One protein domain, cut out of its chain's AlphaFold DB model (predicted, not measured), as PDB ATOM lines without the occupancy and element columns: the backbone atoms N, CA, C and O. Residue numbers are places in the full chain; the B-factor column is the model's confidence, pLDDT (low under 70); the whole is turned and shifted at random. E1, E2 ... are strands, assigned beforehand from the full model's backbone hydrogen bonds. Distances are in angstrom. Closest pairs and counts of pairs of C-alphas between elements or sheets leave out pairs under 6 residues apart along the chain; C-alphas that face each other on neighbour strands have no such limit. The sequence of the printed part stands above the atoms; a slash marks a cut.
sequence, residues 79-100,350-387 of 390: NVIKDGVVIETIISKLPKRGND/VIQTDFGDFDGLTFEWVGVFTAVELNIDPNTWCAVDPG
ATOM      1  N   ASN A  79     -37.823   2.860 -36.239       92.44
ATOM      2  CA  ASN A  79     -36.899   3.826 -36.821       92.44
ATOM      3  C   ASN A  79     -36.658   3.463 -38.290       92.44
ATOM      4  O   ASN A  79     -36.417   2.299 -38.616       92.44
ATOM      5  N   VAL A  80     -36.702   4.458 -39.166       91.75
ATOM      6  CA  VAL A  80     -36.302   4.357 -40.570       91.75
ATOM      7  C   VAL A  80     -34.914   4.964 -40.687       91.75
ATOM      8  O   VAL A  80     -34.699   6.130 -40.359       91.75
ATOM      9  N   ILE A  81     -33.958   4.154 -41.120       90.00
ATOM     10  CA  ILE A  81     -32.539   4.485 -41.157       90.00
ATOM     11  C   ILE A  81     -32.081   4.508 -42.609       90.00
ATOM     12  O   ILE A  81     -32.338   3.562 -43.346       90.00
ATOM     13  N   LYS A  82     -31.356   5.550 -43.005       90.06
ATOM     14  CA  LYS A  82     -30.678   5.644 -44.298       90.06
ATOM     15  C   LYS A  82     -29.219   5.995 -44.065       90.06
ATOM     16  O   LYS A  82     -28.931   6.902 -43.290       90.06
ATOM     17  N   ASP A  83     -28.310   5.255 -44.695       89.44
ATOM     18  CA  ASP A  83     -26.862   5.483 -44.583       89.44
ATOM     19  C   ASP A  83     -26.365   5.557 -43.117       89.44
ATOM     20  O   ASP A  83     -25.480   6.334 -42.768       89.44
ATOM     21  N   GLY A  84     -26.970   4.753 -42.230       86.56
ATOM     22  CA  GLY A  84     -26.645   4.702 -40.797       86.56
ATOM     23  C   GLY A  84     -27.275   5.803 -39.933       86.56
ATOM     24  O   GLY A  84     -27.073   5.800 -38.721       86.56
ATOM     25  N   VAL A  85     -28.063   6.712 -40.515       89.56
ATOM     26  CA  VAL A  85     -28.742   7.808 -39.807       89.56
ATOM     27  C   VAL A  85     -30.243   7.547 -39.743       89.56
ATOM     28  O   VAL A  85     -30.858   7.220 -40.755       89.56
ATOM     29  N   VAL A  86     -30.857   7.713 -38.566       91.19
ATOM     30  CA  VAL A  86     -32.323   7.708 -38.439       91.19
ATOM     31  C   VAL A  86     -32.864   8.949 -39.145       91.19
ATOM     32  O   VAL A  86     -32.605  10.066 -38.704       91.19
ATOM     33  N   ILE A  87     -33.605   8.746 -40.232       92.81
ATOM     34  CA  ILE A  87     -34.229   9.814 -41.026       92.81
ATOM     35  C   ILE A  87     -35.697  10.028 -40.665       92.81
ATOM     36  O   ILE A  87     -36.264  11.068 -40.988       92.81
ATOM     37  N   GLU A  88     -36.318   9.061 -39.995       92.81
ATOM     38  CA  GLU A  88     -37.719   9.118 -39.587       92.81
ATOM     39  C   GLU A  88     -37.972   8.111 -38.461       92.81
ATOM     40  O   GLU A  88     -37.362   7.043 -38.411       92.81
ATOM     41  N   THR A  89     -38.889   8.430 -37.557       93.75
ATOM     42  CA  THR A  89     -39.442   7.501 -36.573       93.75
ATOM     43  C   THR A  89     -40.946   7.404 -36.773       93.75
ATOM     44  O   THR A  89     -41.672   8.380 -36.605       93.75
ATOM     45  N   ILE A  90     -41.425   6.202 -37.082       93.88
ATOM     46  CA  ILE A  90     -42.844   5.897 -37.251       93.88
ATOM     47  C   ILE A  90     -43.379   5.318 -35.943       93.88
ATOM     48  O   ILE A  90     -42.905   4.288 -35.450       93.88
ATOM     49  N   ILE A  91     -44.415   5.949 -35.401       94.62
ATOM     50  CA  ILE A  91     -45.129   5.517 -34.201       94.62
ATOM     51  C   ILE A  91     -46.563   5.189 -34.603       94.62
ATOM     52  O   ILE A  91     -47.358   6.076 -34.892       94.62
ATOM     53  N   SER A  92     -46.932   3.909 -34.597       94.25
ATOM     54  CA  SER A  92     -48.277   3.466 -34.994       94.25
ATOM     55  C   SER A  92     -48.975   2.749 -33.851       94.25
ATOM     56  O   SER A  92     -48.444   1.787 -33.291       94.25
ATOM     57  N   LYS A  93     -50.219   3.138 -33.559       93.44
ATOM     58  CA  LYS A  93     -51.057   2.438 -32.579       93.44
ATOM     59  C   LYS A  93     -51.310   1.007 -33.051       93.44
ATOM     60  O   LYS A  93     -51.632   0.742 -34.214       93.44
ATOM     61  N   LEU A  94     -51.122   0.057 -32.144       91.62
ATOM     62  CA  LEU A  94     -51.224  -1.365 -32.432       91.62
ATOM     63  C   LEU A  94     -52.691  -1.818 -32.395       91.62
ATOM     64  O   LEU A  94     -53.464  -1.415 -31.517       91.62
ATOM     65  N   PRO A  95     -53.112  -2.690 -33.328       88.62
ATOM     66  CA  PRO A  95     -54.465  -3.226 -33.328       88.62
ATOM     67  C   PRO A  95     -54.649  -4.227 -32.176       88.62
ATOM     68  O   PRO A  95     -54.089  -5.323 -32.197       88.62
ATOM     69  N   LYS A  96     -55.504  -3.889 -31.208       87.88
ATOM     70  CA  LYS A  96     -55.999  -4.808 -30.174       87.88
ATOM     71  C   LYS A  96     -57.426  -5.210 -30.501       87.88
ATOM     72  O   LYS A  96     -58.217  -4.375 -30.923       87.88
ATOM     73  N   ARG A  97     -57.789  -6.482 -30.296       85.19
ATOM     74  CA  ARG A  97     -59.173  -6.947 -30.500       85.19
ATOM     75  C   ARG A  97     -60.129  -6.018 -29.751       85.19
ATOM     76  O   ARG A  97     -60.054  -5.935 -28.536       85.19
ATOM     77  N   GLY A  98     -61.012  -5.355 -30.495       80.56
ATOM     78  CA  GLY A  98     -62.021  -4.457 -29.938       80.56
ATOM     79  C   GLY A  98     -61.618  -2.988 -29.810       80.56
ATOM     80  O   GLY A  98     -62.517  -2.195 -29.530       80.56
ATOM     81  N   ASN A  99     -60.363  -2.601 -30.070       85.25
ATOM     82  CA  ASN A  99     -59.993  -1.186 -30.173       85.25
ATOM     83  C   ASN A  99     -60.397  -0.581 -31.530       85.25
ATOM     84  O   ASN A  99     -60.780  -1.288 -32.467       85.25
ATOM     85  N   ASP A 100     -60.320   0.740 -31.613       83.62
ATOM     86  CA  ASP A 100     -60.605   1.565 -32.789       83.62
ATOM     87  C   ASP A 100     -59.926   1.078 -34.082       83.62
ATOM     88  O   ASP A 100     -60.612   0.804 -35.072       83.62
ATOM     89  N   VAL A 350     -51.738  -8.390 -43.710       36.00
ATOM     90  CA  VAL A 350     -50.302  -8.156 -43.706       36.00
ATOM     91  C   VAL A 350     -50.036  -7.653 -45.114       36.00
ATOM     92  O   VAL A 350     -50.048  -8.441 -46.053       36.00
ATOM     93  N   ILE A 351     -49.899  -6.338 -45.289       36.75
ATOM     94  CA  ILE A 351     -49.185  -5.864 -46.470       36.75
ATOM     95  C   ILE A 351     -47.757  -6.304 -46.166       36.75
ATOM     96  O   ILE A 351     -47.072  -5.679 -45.363       36.75
ATOM     97  N   GLN A 352     -47.355  -7.464 -46.681       39.59
ATOM     98  CA  GLN A 352     -45.946  -7.659 -46.959       39.59
ATOM     99  C   GLN A 352     -45.713  -6.715 -48.129       39.59
ATOM    100  O   GLN A 352     -45.941  -7.074 -49.279       39.59
ATOM    101  N   THR A 353     -45.463  -5.447 -47.806       45.69
ATOM    102  CA  THR A 353     -44.991  -4.501 -48.802       45.69
ATOM    103  C   THR A 353     -43.689  -5.118 -49.269       45.69
ATOM    104  O   THR A 353     -42.849  -5.463 -48.434       45.69
ATOM    105  N   ASP A 354     -43.577  -5.387 -50.563       44.19
ATOM    106  CA  ASP A 354     -42.279  -5.709 -51.119       44.19
ATOM    107  C   ASP A 354     -41.380  -4.514 -50.797       44.19
ATOM    108  O   ASP A 354     -41.639  -3.396 -51.241       44.19
ATOM    109  N   PHE A 355     -40.417  -4.717 -49.898       52.34
ATOM    110  CA  PHE A 355     -39.507  -3.654 -49.494       52.34
ATOM    111  C   PHE A 355     -38.400  -3.441 -50.536       52.34
ATOM    112  O   PHE A 355     -37.549  -2.585 -50.322       52.34
ATOM    113  N   GLY A 356     -38.411  -4.188 -51.650       57.56
ATOM    114  CA  GLY A 356     -37.447  -4.051 -52.740       57.56
ATOM    115  C   GLY A 356     -37.398  -2.654 -53.362       57.56
ATOM    116  O   GLY A 356     -36.353  -2.262 -53.859       57.56
ATOM    117  N   ASP A 357     -38.476  -1.868 -53.262       58.22
ATOM    118  CA  ASP A 357     -38.505  -0.481 -53.751       58.22
ATOM    119  C   ASP A 357     -37.867   0.533 -52.771       58.22
ATOM    120  O   ASP A 357     -37.714   1.709 -53.106       58.22
ATOM    121  N   PHE A 358     -37.483   0.112 -51.557       64.25
ATOM    122  CA  PHE A 358     -36.847   0.958 -50.535       64.25
ATOM    123  C   PHE A 358     -35.332   0.724 -50.452       64.25
ATOM    124  O   PHE A 358     -34.770   0.598 -49.358       64.25
ATOM    125  N   ASP A 359     -34.665   0.667 -51.606       70.44
ATOM    126  CA  ASP A 359     -33.210   0.538 -51.681       70.44
ATOM    127  C   ASP A 359     -32.514   1.587 -50.788       70.44
ATOM    128  O   ASP A 359     -32.731   2.797 -50.897       70.44
ATOM    129  N   GLY A 360     -31.676   1.102 -49.866       78.81
ATOM    130  CA  GLY A 360     -30.902   1.927 -48.932       78.81
ATOM    131  C   GLY A 360     -31.596   2.292 -47.613       78.81
ATOM    132  O   GLY A 360     -30.981   2.987 -46.803       78.81
ATOM    133  N   LEU A 361     -32.827   1.828 -47.355       86.00
ATOM    134  CA  LEU A 361     -33.494   2.006 -46.059       86.00
ATOM    135  C   LEU A 361     -33.400   0.753 -45.178       86.00
ATOM    136  O   LEU A 361     -33.647  -0.367 -45.615       86.00
ATOM    137  N   THR A 362     -33.098   0.952 -43.899       87.44
ATOM    138  CA  THR A 362     -33.182  -0.064 -42.843       87.44
ATOM    139  C   THR A 362     -34.310   0.290 -41.883       87.44
ATOM    140  O   THR A 362     -34.383   1.415 -41.399       87.44
ATOM    141  N   PHE A 363     -35.178  -0.672 -41.578       88.94
ATOM    142  CA  PHE A 363     -36.249  -0.508 -40.595       88.94
ATOM    143  C   PHE A 363     -35.867  -1.216 -39.297       88.94
ATOM    144  O   PHE A 363     -35.750  -2.441 -39.260       88.94
ATOM    145  N   GLU A 364     -35.693  -0.453 -38.224       91.06
ATOM    146  CA  GLU A 364     -35.383  -0.977 -36.896       91.06
ATOM    147  C   GLU A 364     -36.642  -0.975 -36.023       91.06
ATOM    148  O   GLU A 364     -37.246   0.066 -35.759       91.06
ATOM    149  N   TRP A 365     -37.040  -2.154 -35.541       93.06
ATOM    150  CA  TRP A 365     -38.105  -2.278 -34.549       93.06
ATOM    151  C   TRP A 365     -37.581  -1.916 -33.157       93.06
ATOM    152  O   TRP A 365     -36.873  -2.704 -32.530       93.06
ATOM    153  N   VAL A 366     -37.975  -0.748 -32.650       93.81
ATOM    154  CA  VAL A 366     -37.529  -0.250 -31.341       93.81
ATOM    155  C   VAL A 366     -38.284  -0.933 -30.202       93.81
ATOM    156  O   VAL A 366     -37.709  -1.248 -29.162       93.81
ATOM    157  N   GLY A 367     -39.589  -1.171 -30.372       92.19
ATOM    158  CA  GLY A 367     -40.391  -1.861 -29.365       92.19
ATOM    159  C   GLY A 367     -41.853  -1.436 -29.289       92.19
ATOM    160  O   GLY A 367     -42.376  -0.731 -30.154       92.19
ATOM    161  N   VAL A 368     -42.504  -1.888 -28.211       93.25
ATOM    162  CA  VAL A 368     -43.890  -1.545 -27.862       93.25
ATOM    163  C   VAL A 368     -43.923  -0.619 -26.651       93.25
ATOM    164  O   VAL A 368     -43.382  -0.946 -25.585       93.25
ATOM    165  N   PHE A 369     -44.633   0.492 -26.803       93.88
ATOM    166  CA  PHE A 369     -44.769   1.543 -25.799       93.88
ATOM    167  C   PHE A 369     -46.234   1.912 -25.594       93.88
ATOM    168  O   PHE A 369     -47.067   1.720 -26.475       93.88
ATOM    169  N   THR A 370     -46.567   2.421 -24.421       93.12
ATOM    170  CA  THR A 370     -47.876   3.009 -24.131       93.12
ATOM    171  C   THR A 370     -47.936   4.457 -24.612       93.12
ATOM    172  O   THR A 370     -46.906   5.086 -24.851       93.12
ATOM    173  N   ALA A 371     -49.149   5.006 -24.712       92.38
ATOM    174  CA  ALA A 371     -49.352   6.432 -24.988       92.38
ATOM    175  C   ALA A 371     -48.577   7.336 -24.005       92.38
ATOM    176  O   ALA A 371     -47.954   8.307 -24.418       92.38
ATOM    177  N   VAL A 372     -48.572   6.968 -22.717       91.69
ATOM    178  CA  VAL A 372     -47.903   7.715 -21.637       91.69
ATOM    179  C   VAL A 372     -46.387   7.712 -21.814       91.69
ATOM    180  O   VAL A 372     -45.760   8.758 -21.717       91.69
ATOM    181  N   GLU A 373     -45.795   6.557 -22.124       93.06
ATOM    182  CA  GLU A 373     -44.341   6.433 -22.322       93.06
ATOM    183  C   GLU A 373     -43.832   7.205 -23.544       93.06
ATOM    184  O   GLU A 373     -42.664   7.581 -23.583       93.06
ATOM    185  N   LEU A 374     -44.697   7.430 -24.534       93.31
ATOM    186  CA  LEU A 374     -44.390   8.226 -25.722       93.31
ATOM    187  C   LEU A 374     -44.850   9.683 -25.608       93.31
ATOM    188  O   LEU A 374     -44.573  10.463 -26.511       93.31
ATOM    189  N   ASN A 375     -45.548  10.051 -24.530       93.06
ATOM    190  CA  ASN A 375     -46.176  11.361 -24.356       93.06
ATOM    191  C   ASN A 375     -47.075  11.775 -25.546       93.06
ATOM    192  O   ASN A 375     -47.010  12.902 -26.033       93.06
ATOM    193  N   ILE A 376     -47.916  10.853 -26.026       92.81
ATOM    194  CA  ILE A 376     -48.866  11.088 -27.127       92.81
ATOM    195  C   ILE A 376     -50.310  10.863 -26.680       92.81
ATOM    196  O   ILE A 376     -50.577  10.103 -25.748       92.81
ATOM    197  N   ASP A 377     -51.267  11.476 -27.382       92.31
ATOM    198  CA  ASP A 377     -52.692  11.235 -27.134       92.31
ATOM    199  C   ASP A 377     -53.027   9.750 -27.417       92.31
ATOM    200  O   ASP A 377     -52.693   9.246 -28.495       92.31
ATOM    201  N   PRO A 378     -53.684   9.011 -26.499       89.81
ATOM    202  CA  PRO A 378     -54.086   7.615 -26.711       89.81
ATOM    203  C   PRO A 378     -55.059   7.386 -27.889       89.81
ATOM    204  O   PRO A 378     -55.222   6.242 -28.328       89.81
ATOM    205  N   ASN A 379     -55.691   8.432 -28.420       89.69
ATOM    206  CA  ASN A 379     -56.512   8.408 -29.634       89.69
ATOM    207  C   ASN A 379     -55.695   8.594 -30.923       89.69
ATOM    208  O   ASN A 379     -56.241   8.420 -32.011       89.69
ATOM    209  N   THR A 380     -54.397   8.889 -30.828       90.44
ATOM    210  CA  THR A 380     -53.502   8.980 -31.990       90.44
ATOM    211  C   THR A 380     -53.416   7.628 -32.695       90.44
ATOM    212  O   THR A 380     -53.178   6.597 -32.071       90.44
ATOM    213  N   TRP A 381     -53.608   7.591 -34.014       91.62
ATOM    214  CA  TRP A 381     -53.452   6.346 -34.782       91.62
ATOM    215  C   TRP A 381     -52.032   6.164 -35.305       91.62
ATOM    216  O   TRP A 381     -51.511   5.047 -35.292       91.62
ATOM    217  N   CYS A 382     -51.418   7.256 -35.753       91.38
ATOM    218  CA  CYS A 382     -50.058   7.298 -36.262       91.38
ATOM    219  C   CYS A 382     -49.444   8.669 -35.955       91.38
ATOM    220  O   CYS A 382     -50.140   9.678 -36.058       91.38
ATOM    221  N   ALA A 383     -48.165   8.686 -35.609       90.31
ATOM    222  CA  ALA A 383     -47.316   9.863 -35.543       90.31
ATOM    223  C   ALA A 383     -46.002   9.551 -36.269       90.31
ATOM    224  O   ALA A 383     -45.554   8.401 -36.292       90.31
ATOM    225  N   VAL A 384     -45.425  10.571 -36.890       89.31
ATOM    226  CA  VAL A 384     -44.169  10.480 -37.629       89.31
ATOM    227  C   VAL A 384     -43.280  11.612 -37.149       89.31
ATOM    228  O   VAL A 384     -43.633  12.777 -37.328       89.31
ATOM    229  N   ASP A 385     -42.138  11.255 -36.573       87.44
ATOM    230  CA  ASP A 385     -41.129  12.217 -36.146       87.44
ATOM    231  C   ASP A 385     -39.983  12.204 -37.168       87.44
ATOM    232  O   ASP A 385     -39.343  11.161 -37.349       87.44
ATOM    233  N   PRO A 386     -39.704  13.315 -37.870       83.25
ATOM    234  CA  PRO A 386     -38.572  13.379 -38.783       83.25
ATOM    235  C   PRO A 386     -37.253  13.220 -38.013       83.25
ATOM    236  O   PRO A 386     -37.070  13.759 -36.923       83.25
ATOM    237  N   GLY A 387     -36.328  12.455 -38.586       63.78
ATOM    238  CA  GLY A 387     -34.989  12.249 -38.055       63.78
ATOM    239  C   GLY A 387     -34.062  13.407 -38.420       63.78
ATOM    240  O   GLY A 387     -33.950  13.786 -39.584       63.78
TER     241      GLY A 387
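What this domain is: This is residues 79 to 100 and 350 to 387 of the 390 residues of an uncharacterized protein of marine sediment metagenome (UniProt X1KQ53). A single small sheet of four antiparallel strands, strongly twisted, forms the body, with no named helix over either of its faces. One edge strand, E3, is long and bends, its later half running on past the short strand E1, and a long link leads from E3 to the other edge strand, E4, while the stretches beside the cut, residues 94 to 100 and 350 to 360, lead away from the sheet. The printed part has 60 residues, with four named strands in the order E1, E2, E3, E4 along the chain and E3, E1, E2, E4 across the sheet. The class is all strand, though only 28 of the 60 residues are in named elements. The whole is loose, with a radius of gyration of the C-alphas of 13.4 A, and the C-alphas span 36 by 25 by 15 A.

How they stand to each other: E1, residues 79 to 82, and E2, residues 85 to 93, form a hairpin with a tight link, antiparallel at 153 degrees between directions. N 80 and O 88 are 2.8 A apart, within hydrogen-bond range, as are N 85 and O 82 at 2.9 A. E1 is also the antiparallel neighbour of E3, residues 361 to 370, at 164 degrees; the C-alphas of Phe 363 and Val 80 face each other at 4.9 A, and N 81 and O 362 are 2.8 A apart. E3 bends by 50 degrees at residue 367. E2 is the antiparallel neighbour of E4, residues 382 to 386, at 167 degrees; the C-alphas of Ser 92 and Cys 382 face each other at 4.4 A, and N 91 and O 383 are 2.8 A apart. E3 and E4 are edge strands and are apart, as are E1 and E4, and E2 and E3. From edge to edge the strands' lines turn by 52 degrees.

Where its parts are: E1 begins at C-alpha 79, (-36.899, 3.826, -36.821), and is four residues long. E2 measures 24.1 A from first to last C-alpha and ends at C-alpha 93, (-51.057, 2.438, -32.579). E3 measures 26.2 A and E4 13.2 A, ending at C-alpha 386, (-38.572, 13.379, -38.783).

The domain as a whole: The two C-alphas farthest apart, those of Asp 83 and Gly 98, are 39.4 A apart. Residues 101 to 349 are cut out, and C-alphas 100 and 350 are 17.9 A apart across the cut, which falls in the link from E2 to E3. The link from E3 to E4, with 11 residues, is long. The mean pLDDT of the printed part is 83.2; residues 350 to 358 and residue 387 are under 70.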